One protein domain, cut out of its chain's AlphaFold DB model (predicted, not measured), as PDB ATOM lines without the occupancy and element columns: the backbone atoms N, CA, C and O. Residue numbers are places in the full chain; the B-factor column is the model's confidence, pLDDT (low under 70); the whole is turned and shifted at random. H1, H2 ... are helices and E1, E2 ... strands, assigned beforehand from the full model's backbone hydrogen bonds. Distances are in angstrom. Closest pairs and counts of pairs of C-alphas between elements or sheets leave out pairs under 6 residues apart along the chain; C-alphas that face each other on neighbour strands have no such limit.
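What this domain is: This is residues 25 to 105 and 141 to 158 of the 164 residues of an uncharacterized protein of Perkinsus olseni (UniProt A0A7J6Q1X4). A strongly twisted sheet of five strands runs through the middle, with the long helix H3 packed along one face over E3 and E4 and the short helix H2 on the opposite face over E1. The small helix H1 lies off one end of the sheet, and the long loop of residues 59 to 72 leads from E2 to H3. The printed part has 99 residues, with three named helices and five named strands in the order H1 E1 H2 E2 H3 E3 E4 E5; the class is mixed, helices and strands. The mixed sheet runs E2 E1 E3 E4 E5. The whole is compact, with a radius of gyration of the C-alphas of 13.1 A and spans of 38 by 29 by 24 A.

How they stand to each other: H1, residues 25 to 32, is not on the sheet and touches no helix. E1, residues 35 to 37, H2, residues 42 to 50, and E2, residues 55 to 58, form a strand-helix-strand unit, two parallel neighbour strands with a helix between, and its crossover is right-handed. N 37 and O 57 are 3.0 A apart, within hydrogen-bond range. H2 is on the sheet at a height of 9.2 A, along E1 at 10 degrees on the local plane; its closest C-alphas to E2 are those of Glu 49 and Cys 55, 6.4 A. H3, residues 73 to 89, is on the opposite face, giving three layers, helices on both faces of a sheet. Its height over the sheet is 7.6 A. It lies over E3, residues 100 to 105, and E4, residues 141 to 148, and runs only just along the strands, at 28 degrees to E3 on the local plane. The closest C-alphas of H3 and E4 are those of Tyr 78 and Thr 143, 5.4 A. E1 and E3 are parallel, with N 36 and O 100 at 2.8 A. E3 and E4 are antiparallel at 163 degrees, with N 103 and O 145 at 2.8 A. E4 and E5, residues 154 to 158, form a hairpin, with N 146 and O 155 at 2.8 A. In H1, H2 and H3 every O i to N i+4 pair is within hydrogen-bond range.

Where its parts are: H1 begins at C-alpha 25, (151.789, 172.270, 175.088), and is 10.6 A long. E1 is 6.3 A, H2 12.2 A and E2 7.8 A. H3 is 24.4 A, from C-alpha 73 at (151.202, 175.157, 143.631). E3 is 16.9 A, E4 23.9 A and E5 13.8 A, ending at C-alpha 158, (149.902, 175.479, 154.750).

The domain as a whole: The two C-alphas farthest apart are those of Ser 25 and Ser 67, 38.7 A. Residues 106 to 140 are not printed, and C-alphas 105 and 141 are 8.5 A apart across this cut. The link from E2 to H3, 14 residues, is long. Mean pLDDT of the printed part is 89.7; residue 93 is under 70.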
ATOM      1  N   SER A  25     153.103 172.909 175.059       78.31
ATOM      2  CA  SER A  25     151.789 172.270 175.088       78.31
ATOM      3  C   SER A  25     151.480 171.492 173.806       78.31
ATOM      4  O   SER A  25     150.858 170.434 173.874       78.31
ATOM      5  N   LEU A  26     151.915 171.983 172.639       72.62
ATOM      6  CA  LEU A  26     151.765 171.294 171.352       72.62
ATOM      7  C   LEU A  26     152.644 170.043 171.299       72.62
ATOM      8  O   LEU A  26     152.173 168.982 170.898       72.62
ATOM      9  N   ILE A  27     153.890 170.144 171.766       74.88
ATOM     10  CA  ILE A  27     154.811 169.001 171.843       74.88
ATOM     11  C   ILE A  27     154.232 167.912 172.755       74.88
ATOM     12  O   ILE A  27     154.186 166.740 172.380       74.88
ATOM     13  N   ASP A  28     153.740 168.284 173.935       82.00
ATOM     14  CA  ASP A  28     153.153 167.328 174.876       82.00
ATOM     15  C   ASP A  28     151.871 166.690 174.315       82.00
ATOM     16  O   ASP A  28     151.653 165.487 174.481       82.00
ATOM     17  N   LEU A  29     151.068 167.449 173.560       76.88
ATOM     18  CA  LEU A  29     149.909 166.918 172.841       76.88
ATOM     19  C   LEU A  29     150.323 165.857 171.809       76.88
ATOM     20  O   LEU A  29     149.744 164.774 171.778       76.88
ATOM     21  N   THR A  30     151.359 166.125 171.008       76.06
ATOM     22  CA  THR A  30     151.855 165.181 169.984       76.06
ATOM     23  C   THR A  30     152.509 163.918 170.547       76.06
ATOM     24  O   THR A  30     152.648 162.923 169.837       76.06
ATOM     25  N   LYS A  31     152.895 163.931 171.826       80.56
ATOM     26  CA  LYS A  31     153.370 162.743 172.552       80.56
ATOM     27  C   LYS A  31     152.232 161.919 173.138       80.56
ATOM     28  O   LYS A  31     152.396 160.721 173.361       80.56
ATOM     29  N   LYS A  32     151.102 162.568 173.433       85.62
ATOM     30  CA  LYS A  32     149.931 161.937 174.044       85.62
ATOM     31  C   LYS A  32     149.154 161.076 173.051       85.62
ATOM     32  O   LYS A  32     148.629 160.042 173.453       85.62
ATOM     33  N   TYR A  33     149.066 161.504 171.794       88.06
ATOM     34  CA  TYR A  33     148.328 160.781 170.763       88.06
ATOM     35  C   TYR A  33     149.247 159.914 169.916       88.06
ATOM     36  O   TYR A  33     150.336 160.336 169.527       88.06
ATOM     37  N   ASP A  34     148.765 158.717 169.609       91.88
ATOM     38  CA  ASP A  34     149.369 157.872 168.594       91.88
ATOM     39  C   ASP A  34     149.162 158.520 167.225       91.88
ATOM     40  O   ASP A  34     148.062 158.963 166.883       91.88
ATOM     41  N   ILE A  35     150.251 158.626 166.466       93.25
ATOM     42  CA  ILE A  35     150.240 159.196 165.123       93.25
ATOM     43  C   ILE A  35     150.515 158.087 164.114       93.25
ATOM     44  O   ILE A  35     151.510 157.367 164.215       93.25
ATOM     45  N   ILE A  36     149.654 157.990 163.107       94.56
ATOM     46  CA  ILE A  36     149.876 157.187 161.911       94.56
ATOM     47  C   ILE A  36     150.246 158.127 160.765       94.56
ATOM     48  O   ILE A  36     149.505 159.048 160.411       94.56
ATOM     49  N   LEU A  37     151.415 157.906 160.167       95.31
ATOM     50  CA  LEU A  37     151.887 158.726 159.056       95.31
ATOM     51  C   LEU A  37     151.319 158.216 157.727       95.31
ATOM     52  O   LEU A  37     151.675 157.138 157.263       95.31
ATOM     53  N   GLY A  38     150.504 159.035 157.068       94.88
ATOM     54  CA  GLY A  38     149.922 158.802 155.747       94.88
ATOM     55  C   GLY A  38     150.880 159.087 154.583       94.88
ATOM     56  O   GLY A  38     150.546 159.839 153.667       94.88
ATOM     57  N   SER A  39     152.113 158.577 154.636       92.12
ATOM     58  CA  SER A  39     153.129 158.804 153.605       92.12
ATOM     59  C   SER A  39     154.184 157.697 153.568       92.12
ATOM     60  O   SER A  39     154.763 157.357 154.593       92.12
ATOM     61  N   SER A  40     154.585 157.267 152.369       87.12
ATOM     62  CA  SER A  40     155.735 156.368 152.149       87.12
ATOM     63  C   SER A  40     157.118 157.038 152.265       87.12
ATOM     64  O   SER A  40     158.150 156.366 152.240       87.12
ATOM     65  N   SER A  41     157.182 158.369 152.389       87.69
ATOM     66  CA  SER A  41     158.444 159.114 152.490       87.69
ATOM     67  C   SER A  41     159.184 158.850 153.805       87.69
ATOM     68  O   SER A  41     158.754 159.296 154.872       87.69
ATOM     69  N   LYS A  42     160.367 158.227 153.704       87.88
ATOM     70  CA  LYS A  42     161.299 158.031 154.829       87.88
ATOM     71  C   LYS A  42     161.651 159.350 155.526       87.88
ATOM     72  O   LYS A  42     161.664 159.403 156.747       87.88
ATOM     73  N   TRP A  43     161.857 160.423 154.761       89.50
ATOM     74  CA  TRP A  43     162.219 161.734 155.309       89.50
ATOM     75  C   TRP A  43     161.115 162.349 156.163       89.50
ATOM     76  O   TRP A  43     161.403 162.907 157.217       89.50
ATOM     77  N   ARG A  44     159.846 162.214 155.753       91.88
ATOM     78  CA  ARG A  44     158.719 162.718 156.553       91.88
ATOM     79  C   ARG A  44     158.623 161.992 157.888       91.88
ATOM     80  O   ARG A  44     158.419 162.640 158.907       91.88
ATOM     81  N   ARG A  45     158.842 160.674 157.885       90.88
ATOM     82  CA  ARG A  45     158.914 159.884 159.117       90.88
ATOM     83  C   ARG A  45     160.035 160.378 160.027       90.88
ATOM     84  O   ARG A  45     159.776 160.654 161.189       90.88
ATOM     85  N   THR A  46     161.238 160.565 159.485       90.50
ATOM     86  CA  THR A  46     162.382 161.072 160.256       90.50
ATOM     87  C   THR A  46     162.098 162.436 160.880       90.50
ATOM     88  O   THR A  46     162.383 162.627 162.057       90.50
ATOM     89  N   VAL A  47     161.515 163.377 160.130       89.69
ATOM     90  CA  VAL A  47     161.171 164.710 160.657       89.69
ATOM     91  C   VAL A  47     160.111 164.620 161.756       89.69
ATOM     92  O   VAL A  47     160.250 165.273 162.787       89.69
ATOM     93  N   LEU A  48     159.078 163.797 161.559       88.19
ATOM     94  CA  LEU A  48     158.005 163.601 162.533       88.19
ATOM     95  C   LEU A  48     158.524 162.976 163.840       88.19
ATOM     96  O   LEU A  48     158.209 163.451 164.927       88.19
ATOM     97  N   GLU A  49     159.348 161.934 163.754       87.56
ATOM     98  CA  GLU A  49     159.946 161.292 164.931       87.56
ATOM     99  C   GLU A  49     160.937 162.236 165.637       87.56
ATOM    100  O   GLU A  49     160.933 162.337 166.864       87.56
ATOM    101  N   ALA A  50     161.733 163.002 164.878       87.12
ATOM    102  CA  ALA A  50     162.662 163.992 165.427       87.12
ATOM    103  C   ALA A  50     161.956 165.151 166.151       87.12
ATOM    104  O   ALA A  50     162.539 165.744 167.059       87.12
ATOM    105  N   SER A  51     160.700 165.458 165.805       82.75
ATOM    106  CA  SER A  51     159.894 166.443 166.536       82.75
ATOM    107  C   SER A  51     159.314 165.899 167.850       82.75
ATOM    108  O   SER A  51     158.620 166.624 168.559       82.75
ATOM    109  N   GLY A  52     159.585 164.635 168.192       84.38
ATOM    110  CA  GLY A  52     159.110 163.984 169.413       84.38
ATOM    111  C   GLY A  52     157.684 163.442 169.325       84.38
ATOM    112  O   GLY A  52     157.124 163.075 170.357       84.38
ATOM    113  N   CYS A  53     157.100 163.388 168.125       87.88
ATOM    114  CA  CYS A  53     155.787 162.794 167.899       87.88
ATOM    115  C   CYS A  53     155.844 161.270 168.049       87.88
ATOM    116  O   CYS A  53     156.782 160.621 167.575       87.88
ATOM    117  N   ARG A  54     154.804 160.675 168.639       89.06
ATOM    118  CA  ARG A  54     154.703 159.218 168.789       89.06
ATOM    119  C   ARG A  54     154.141 158.574 167.513       89.06
ATOM    120  O   ARG A  54     152.969 158.221 167.444       89.06
ATOM    121  N   CYS A  55     154.985 158.436 166.491       91.44
ATOM    122  CA  CYS A  55     154.624 157.738 165.254       91.44
ATOM    123  C   CYS A  55     154.574 156.220 165.498       91.44
ATOM    124  O   CYS A  55     155.618 155.595 165.682       91.44
ATOM    125  N   VAL A  56     153.381 155.626 165.505       92.25
ATOM    126  CA  VAL A  56     153.196 154.191 165.797       92.25
ATOM    127  C   VAL A  56     153.099 153.327 164.547       92.25
ATOM    128  O   VAL A  56     153.448 152.151 164.596       92.25
ATOM    129  N   ASP A  57     152.667 153.906 163.425       92.31
ATOM    130  CA  ASP A  57     152.510 153.184 162.164       92.31
ATOM    131  C   ASP A  57     152.641 154.125 160.954       92.31
ATOM    132  O   ASP A  57     152.651 155.354 161.086       92.31
ATOM    133  N   VAL A  58     152.768 153.546 159.762       92.75
ATOM    134  CA  VAL A  58     152.855 154.261 158.489       92.75
ATOM    135  C   VAL A  58     151.948 153.590 157.469       92.75
ATOM    136  O   VAL A  58     152.013 152.382 157.253       92.75
ATOM    137  N   ILE A  59     151.164 154.395 156.763       91.94
ATOM    138  CA  ILE A  59     150.356 153.950 155.636       91.94
ATOM    139  C   ILE A  59     150.655 154.800 154.413       91.94
ATOM    140  O   ILE A  59     150.713 156.022 154.488       91.94
ATOM    141  N   SER A  60     150.866 154.154 153.269       89.31
ATOM    142  CA  SER A  60     150.976 154.870 152.003       89.31
ATOM    143  C   SER A  60     149.601 154.928 151.347       89.31
ATOM    144  O   SER A  60     149.030 153.868 151.086       89.31
ATOM    145  N   PRO A  61     149.077 156.126 151.053       85.50
ATOM    146  CA  PRO A  61     147.961 156.282 150.134       85.50
ATOM    147  C   PRO A  61     148.356 155.732 148.762       85.50
ATOM    148  O   PRO A  61     149.493 155.923 148.324       85.50
ATOM    149  N   ASP A  62     147.424 155.044 148.116       87.25
ATOM    150  CA  ASP A  62     147.565 154.557 146.745       87.25
ATOM    151  C   ASP A  62     146.739 155.474 145.838       87.25
ATOM    152  O   ASP A  62     145.548 155.249 145.632       87.25
ATOM    153  N   ILE A  63     147.344 156.591 145.424       89.81
ATOM    154  CA  ILE A  63     146.709 157.599 144.569       89.81
ATOM    155  C   ILE A  63     147.651 158.011 143.433       89.81
ATOM    156  O   ILE A  63     148.871 158.054 143.606       89.81
ATOM    157  N   ASP A  64     147.086 158.378 142.286       89.50
ATOM    158  CA  ASP A  64     147.842 158.946 141.169       89.50
ATOM    159  C   ASP A  64     148.053 160.456 141.367       89.50
ATOM    160  O   ASP A  64     147.308 161.289 140.845       89.50
ATOM    161  N   GLU A  65     149.083 160.819 142.137       88.25
ATOM    162  CA  GLU A  65     149.419 162.217 142.452       88.25
ATOM    163  C   GLU A  65     149.668 163.076 141.198       88.25
ATOM    164  O   GLU A  65     149.416 164.282 141.219       88.25
ATOM    165  N   LYS A  66     150.127 162.477 140.088       86.31
ATOM    166  CA  LYS A  66     150.420 163.199 138.836       86.31
ATOM    167  C   LYS A  66     149.151 163.667 138.122       86.31
ATOM    168  O   LYS A  66     149.181 164.696 137.448       86.31
ATOM    169  N   SER A  67     148.040 162.951 138.298       89.88
ATOM    170  CA  SER A  67     146.732 163.327 137.741       89.88
ATOM    171  C   SER A  67     146.074 164.508 138.468       89.88
ATOM    172  O   SER A  67     145.179 165.159 137.925       89.88
ATOM    173  N   ILE A  68     146.525 164.819 139.688       90.69
ATOM    174  CA  ILE A  68     145.914 165.830 140.551       90.69
ATOM    175  C   ILE A  68     146.666 167.149 140.395       90.69
ATOM    176  O   ILE A  68     147.838 167.267 140.756       90.69
ATOM    177  N   ARG A  69     145.987 168.175 139.878       91.00
ATOM    178  CA  ARG A  69     146.552 169.521 139.711       91.00
ATOM    179  C   ARG A  69     145.580 170.608 140.179       91.00
ATOM    180  O   ARG A  69     144.359 170.512 140.028       91.00
ATOM    181  N   GLY A  70     146.134 171.642 140.802       89.62
ATOM    182  CA  GLY A  70     145.448 172.887 141.145       89.62
ATOM    183  C   GLY A  70     145.825 174.016 140.188       89.62
ATOM    184  O   GLY A  70     146.762 173.888 139.406       89.62
ATOM    185  N   SER A  71     145.115 175.141 140.273       89.75
ATOM    186  CA  SER A  71     145.471 176.374 139.555       89.75
ATOM    187  C   SER A  71     146.752 177.020 140.093       89.75
ATOM    188  O   SER A  71     147.409 177.781 139.390       89.75
ATOM    189  N   THR A  72     147.123 176.697 141.335       90.50
ATOM    190  CA  THR A  72     148.348 177.160 141.989       90.50
ATOM    191  C   THR A  72     149.122 175.985 142.598       90.50
ATOM    192  O   THR A  72     148.536 174.927 142.863       90.50
ATOM    193  N   PRO A  73     150.427 176.148 142.882       90.69
ATOM    194  CA  PRO A  73     151.202 175.157 143.631       90.69
ATOM    195  C   PRO A  73     150.578 174.834 144.998       90.69
ATOM    196  O   PRO A  73     150.486 173.670 145.384       90.69
ATOM    197  N   LEU A  74     150.064 175.851 145.698       91.44
ATOM    198  CA  LEU A  74     149.385 175.665 146.978       91.44
ATOM    199  C   LEU A  74     148.123 174.812 146.824       91.44
ATOM    200  O   LEU A  74     147.965 173.820 147.529       91.44
ATOM    201  N   GLU A  75     147.261 175.144 145.861       93.12
ATOM    202  CA  GLU A  75     146.052 174.359 145.590       93.12
ATOM    203  C   GLU A  75     146.390 172.920 145.175       93.12
ATOM    204  O   GLU A  75     145.690 171.986 145.561       93.12
ATOM    205  N   THR A  76     147.481 172.728 144.430       92.25
ATOM    206  CA  THR A  76     147.964 171.400 144.033       92.25
ATOM    207  C   THR A  76     148.319 170.564 145.262       92.25
ATOM    208  O   THR A  76     147.764 169.480 145.439       92.25
ATOM    209  N   THR A  77     149.159 171.089 146.163       93.69
ATOM    210  CA  THR A  77     149.526 170.370 147.399       93.69
ATOM    211  C   THR A  77     148.324 170.120 148.306       93.69
ATOM    212  O   THR A  77     148.231 169.054 148.916       93.69
ATOM    213  N   TYR A  78     147.373 171.056 148.365       95.50
ATOM    214  CA  TYR A  78     146.145 170.886 149.133       95.50
ATOM    215  C   TYR A  78     145.296 169.732 148.598       95.50
ATOM    216  O   TYR A  78     144.942 168.840 149.369       95.50
ATOM    217  N   LYS A  79     145.026 169.704 147.287       95.38
ATOM    218  CA  LYS A  79     144.250 168.629 146.650       95.38
ATOM    219  C   LYS A  79     144.912 167.269 146.835       95.38
ATOM    220  O   LYS A  79     144.259 166.340 147.288       95.38
ATOM    221  N   ILE A  80     146.218 167.165 146.568       94.88
ATOM    222  CA  ILE A  80     146.956 165.905 146.748       94.88
ATOM    223  C   ILE A  80     146.866 165.437 148.204       94.88
ATOM    224  O   ILE A  80     146.551 164.280 148.465       94.88
ATOM    225  N   THR A  81     147.114 166.325 149.172       95.56
ATOM    226  CA  THR A  81     147.097 165.950 150.596       95.56
ATOM    227  C   THR A  81     145.704 165.534 151.065       95.56
ATOM    228  O   THR A  81     145.575 164.602 151.860       95.56
ATOM    229  N   LYS A  82     144.659 166.206 150.578       95.56
ATOM    230  CA  LYS A  82     143.274 165.857 150.883       95.56
ATOM    231  C   LYS A  82     142.902 164.492 150.302       95.56
ATOM    232  O   LYS A  82     142.368 163.663 151.034       95.56
ATOM    233  N   GLU A  83     143.294 164.218 149.063       95.12
ATOM    234  CA  GLU A  83     142.932 162.973 148.382       95.12
ATOM    235  C   GLU A  83     143.688 161.782 148.981       95.12
ATOM    236  O   GLU A  83     143.135 160.690 149.108       95.12
ATOM    237  N   LYS A  84     144.915 162.011 149.474       95.19
ATOM    238  CA  LYS A  84     145.641 161.054 150.327       95.19
ATOM    239  C   LYS A  84     144.844 160.701 151.582       95.19
ATOM    240  O   LYS A  84     144.773 159.529 151.946       95.19
ATOM    241  N   ALA A  85     144.272 161.705 152.247       94.50
ATOM    242  CA  ALA A  85     143.482 161.499 153.453       94.50
ATOM    243  C   ALA A  85     142.175 160.752 153.157       94.50
ATOM    244  O   ALA A  85     141.848 159.809 153.876       94.50
ATOM    245  N   ASP A  86     141.466 161.122 152.090       93.00
ATOM    246  CA  ASP A  86     140.216 160.473 151.676       93.00
ATOM    247  C   ASP A  86     140.436 158.988 151.350       93.00
ATOM    248  O   ASP A  86     139.793 158.129 151.953       93.00
ATOM    249  N   ALA A  87     141.447 158.667 150.536       92.12
ATOM    250  CA  ALA A  87     141.764 157.288 150.154       92.12
ATOM    251  C   ALA A  87     142.094 156.358 151.340       92.12
ATOM    252  O   ALA A  87     141.919 155.139 151.249       92.12
ATOM    253  N   ILE A  88     142.606 156.907 152.447       91.25
ATOM    254  CA  ILE A  88     142.909 156.137 153.659       91.25
ATOM    255  C   ILE A  88     141.717 156.070 154.609       91.25
ATOM    256  O   ILE A  88     141.484 155.015 155.200       91.25
ATOM    257  N   MET A  89     140.958 157.157 154.756       88.75
ATOM    258  CA  MET A  89     139.783 157.174 155.630       88.75
ATOM    259  C   MET A  89     138.721 156.166 155.189       88.75
ATOM    260  O   MET A  89     138.085 155.559 156.046       88.75
ATOM    261  N   ASP A  90     138.618 155.883 153.891       81.81
ATOM    262  CA  ASP A  90     137.729 154.838 153.367       81.81
ATOM    263  C   ASP A  90     138.128 153.414 153.802       81.81
ATOM    264  O   ASP A  90     137.341 152.478 153.684       81.81
ATOM    265  N   ARG A  91     139.353 153.225 154.315       78.88
ATOM    266  CA  ARG A  91     139.955 151.911 154.612       78.88
ATOM    267  C   ARG A  91     140.370 151.742 156.075       78.88
ATOM    268  O   ARG A  91     140.912 150.698 156.441       78.88
ATOM    269  N   ILE A  92     140.174 152.761 156.914       80.00
ATOM    270  CA  ILE A  92     140.734 152.779 158.273       80.00
ATOM    271  C   ILE A  92     139.981 151.886 159.263       80.00
ATOM    272  O   ILE A  92     140.601 151.340 160.179       80.00
ATOM    273  N   GLY A  93     138.672 151.689 159.062       68.50
ATOM    274  CA  GLY A  93     137.829 150.873 159.944       68.50
ATOM    275  C   GLY A  93     138.333 149.435 160.104       68.50
ATOM    276  O   GLY A  93     138.254 148.870 161.191       68.50
ATOM    277  N   ASP A  94     138.963 148.886 159.064       71.94
ATOM    278  CA  ASP A  94     139.465 147.508 159.042       71.94
ATOM    279  C   ASP A  94     140.752 147.310 159.863       71.94
ATOM    280  O   ASP A  94     141.155 146.180 160.138       71.94
ATOM    281  N   LYS A  95     141.435 148.400 160.237       77.94
ATOM    282  CA  LYS A  95     142.740 148.363 160.919       77.94
ATOM    283  C   LYS A  95     142.645 148.503 162.436       77.94
ATOM    284  O   LYS A  95     143.608 148.166 163.119       77.94
ATOM    285  N   GLY A  96     141.521 148.997 162.959       82.69
ATOM    286  CA  GLY A  96     141.344 149.240 164.395       82.69
ATOM    287  C   GLY A  96     142.282 150.309 164.970       82.69
ATOM    288  O   GLY A  96     142.570 150.289 166.164       82.69
ATOM    289  N   TRP A  97     142.799 151.213 164.131       88.69
ATOM    290  CA  TRP A  97     143.639 152.320 164.587       88.69
ATOM    291  C   TRP A  97     142.838 153.353 165.383       88.69
ATOM    292  O   TRP A  97     141.663 153.594 165.115       88.69
ATOM    293  N   THR A  98     143.514 154.004 166.327       89.69
ATOM    294  CA  THR A  98     143.023 155.157 167.090       89.69
ATOM    295  C   THR A  98     144.079 156.264 167.074       89.69
ATOM    296  O   THR A  98     145.241 156.017 166.740       89.69
ATOM    297  N   GLY A  99     143.687 157.498 167.399       91.94
ATOM    298  CA  GLY A  99     144.588 158.652 167.383       91.94
ATOM    299  C   GLY A  99     144.506 159.481 166.100       91.94
ATOM    300  O   GLY A  99     143.415 159.759 165.598       91.94
ATOM    301  N   LEU A 100     145.659 159.941 165.607       93.81
ATOM    302  CA  LEU A 100     145.749 160.932 164.534       93.81
ATOM    303  C   LEU A 100     146.403 160.357 163.278       93.81
ATOM    304  O   LEU A 100     147.505 159.813 163.330       93.81
ATOM    305  N   LEU A 101     145.784 160.574 162.122       94.94
ATOM    306  CA  LEU A 101     146.449 160.424 160.831       94.94
ATOM    307  C   LEU A 101     147.062 161.750 160.397       94.94
ATOM    308  O   LEU A 101     146.401 162.786 160.452       94.94
ATOM    309  N   VAL A 102     148.293 161.710 159.893       95.31
ATOM    310  CA  VAL A 102     148.981 162.894 159.363       95.31
ATOM    311  C   VAL A 102     149.377 162.668 157.911       95.31
ATOM    312  O   VAL A 102     150.125 161.746 157.594       95.31
ATOM    313  N   PHE A 103     148.929 163.558 157.032       96.25
ATOM    314  CA  PHE A 103     149.243 163.574 155.607       96.25
ATOM    315  C   PHE A 103     149.964 164.867 155.260       96.25
ATOM    316  O   PHE A 103     149.700 165.910 155.854       96.25
ATOM    317  N   SER A 104     150.862 164.825 154.280       95.25
ATOM    318  CA  SER A 104     151.424 166.051 153.714       95.25
ATOM    319  C   SER A 104     151.855 165.878 152.272       95.25
ATOM    320  O   SER A 104     152.255 164.788 151.844       95.25
ATOM    321  N   ASP A 105     151.843 166.997 151.563       93.88
ATOM    322  CA  ASP A 105     152.403 167.135 150.236       93.88
ATOM    323  C   ASP A 105     153.212 168.426 150.107       93.88
ATOM    324  O   ASP A 105     152.989 169.386 150.846       93.88
ATOM    325  N   ILE A 141     156.440 174.938 148.849       94.00
ATOM    326  CA  ILE A 141     155.039 175.141 149.215       94.00
ATOM    327  C   ILE A 141     154.518 173.789 149.662       94.00
ATOM    328  O   ILE A 141     154.661 172.807 148.931       94.00
ATOM    329  N   SER A 142     153.961 173.723 150.867       94.06
ATOM    330  CA  SER A 142     153.456 172.480 151.438       94.06
ATOM    331  C   SER A 142     152.095 172.646 152.092       94.06
ATOM    332  O   SER A 142     151.753 173.704 152.626       94.06
ATOM    333  N   THR A 143     151.341 171.552 152.071       95.56
ATOM    334  CA  THR A 143     150.101 171.390 152.827       95.56
ATOM    335  C   THR A 143     150.232 170.177 153.741       95.56
ATOM    336  O   THR A 143     150.798 169.153 153.356       95.56
ATOM    337  N   MET A 144     149.685 170.280 154.949       95.38
ATOM    338  CA  MET A 144     149.496 169.172 155.880       95.38
ATOM    339  C   MET A 144     148.014 169.032 156.215       95.38
ATOM    340  O   MET A 144     147.341 170.034 156.438       95.38
ATOM    341  N   VAL A 145     147.524 167.797 156.293       96.38
ATOM    342  CA  VAL A 145     146.185 167.464 156.794       96.38
ATOM    343  C   VAL A 145     146.342 166.513 157.971       96.38
ATOM    344  O   VAL A 145     147.064 165.521 157.880       96.38
ATOM    345  N   VAL A 146     145.653 166.815 159.066       94.94
ATOM    346  CA  VAL A 146     145.546 165.952 160.242       94.94
ATOM    347  C   VAL A 146     144.101 165.500 160.368       94.94
ATOM    348  O   VAL A 146     143.190 166.328 160.298       94.94
ATOM    349  N   VAL A 147     143.894 164.200 160.549       95.25
ATOM    350  CA  VAL A 147     142.572 163.605 160.756       95.25
ATOM    351  C   VAL A 147     142.543 162.922 162.113       95.25
ATOM    352  O   VAL A 147     143.394 162.086 162.406       95.25
ATOM    353  N   ASP A 148     141.562 163.280 162.931       93.88
ATOM    354  CA  ASP A 148     141.188 162.516 164.116       93.88
ATOM    355  C   ASP A 148     140.387 161.295 163.657       93.88
ATOM    356  O   ASP A 148     139.323 161.437 163.050       93.88
ATOM    357  N   ILE A 149     140.931 160.103 163.903       92.38
ATOM    358  CA  ILE A 149     140.367 158.842 163.412       92.38
ATOM    359  C   ILE A 149     139.010 158.557 164.061       92.38
ATOM    360  O   ILE A 149     138.113 158.031 163.409       92.38
ATOM    361  N   GLU A 150     138.842 158.923 165.332       90.75
ATOM    362  CA  GLU A 150     137.660 158.589 166.126       90.75
ATOM    363  C   GLU A 150     136.487 159.511 165.792       90.75
ATOM    364  O   GLU A 150     135.341 159.070 165.705       90.75
ATOM    365  N   THR A 151     136.762 160.801 165.590       92.25
ATOM    366  CA  THR A 151     135.714 161.794 165.308       92.25
ATOM    367  C   THR A 151     135.539 162.096 163.822       92.25
ATOM    368  O   THR A 151     134.571 162.756 163.441       92.25
ATOM    369  N   GLY A 152     136.489 161.679 162.981       91.19
ATOM    370  CA  GLY A 152     136.564 162.036 161.564       91.19
ATOM    371  C   GLY A 152     136.874 163.517 161.310       91.19
ATOM    372  O   GLY A 152     136.868 163.958 160.156       91.19
ATOM    373  N   ARG A 153     137.127 164.314 162.358       94.62
ATOM    374  CA  ARG A 153     137.426 165.746 162.226       94.62
ATOM    375  C   ARG A 153     138.767 165.944 161.544       94.62
ATOM    376  O   ARG A 153     139.717 165.200 161.772       94.62
ATOM    377  N   ARG A 154     138.849 167.001 160.738       95.12
ATOM    378  CA  ARG A 154     140.052 167.338 159.981       95.12
ATOM    379  C   ARG A 154     140.506 168.754 160.272       95.12
ATOM    380  O   ARG A 154     139.689 169.669 160.348       95.12
ATOM    381  N   ALA A 155     141.813 168.921 160.369       94.94
ATOM    382  CA  ALA A 155     142.482 170.209 160.339       94.94
ATOM    383  C   ALA A 155     143.522 170.194 159.219       94.94
ATOM    384  O   ALA A 155     144.052 169.139 158.871       94.94
ATOM    385  N   TYR A 156     143.820 171.358 158.650       94.25
ATOM    386  CA  TYR A 156     144.893 171.486 157.675       94.25
ATOM    387  C   TYR A 156     145.674 172.775 157.900       94.25
ATOM    388  O   TYR A 156     145.168 173.728 158.493       94.25
ATOM    389  N   GLY A 157     146.917 172.783 157.434       92.56
ATOM    390  CA  GLY A 157     147.811 173.927 157.518       92.56
ATOM    391  C   GLY A 157     148.721 173.984 156.303       92.56
ATOM    392  O   GLY A 157     149.106 172.950 155.760       92.56
ATOM    393  N   ASN A 158     149.060 175.204 155.904       92.38
ATOM    394  CA  ASN A 158     149.902 175.479 154.750       92.38
ATOM    395  C   ASN A 158     151.193 176.145 155.217       92.38
ATOM    396  O   ASN A 158     151.175 176.932 156.167       92.38
TER     397      ASN A 158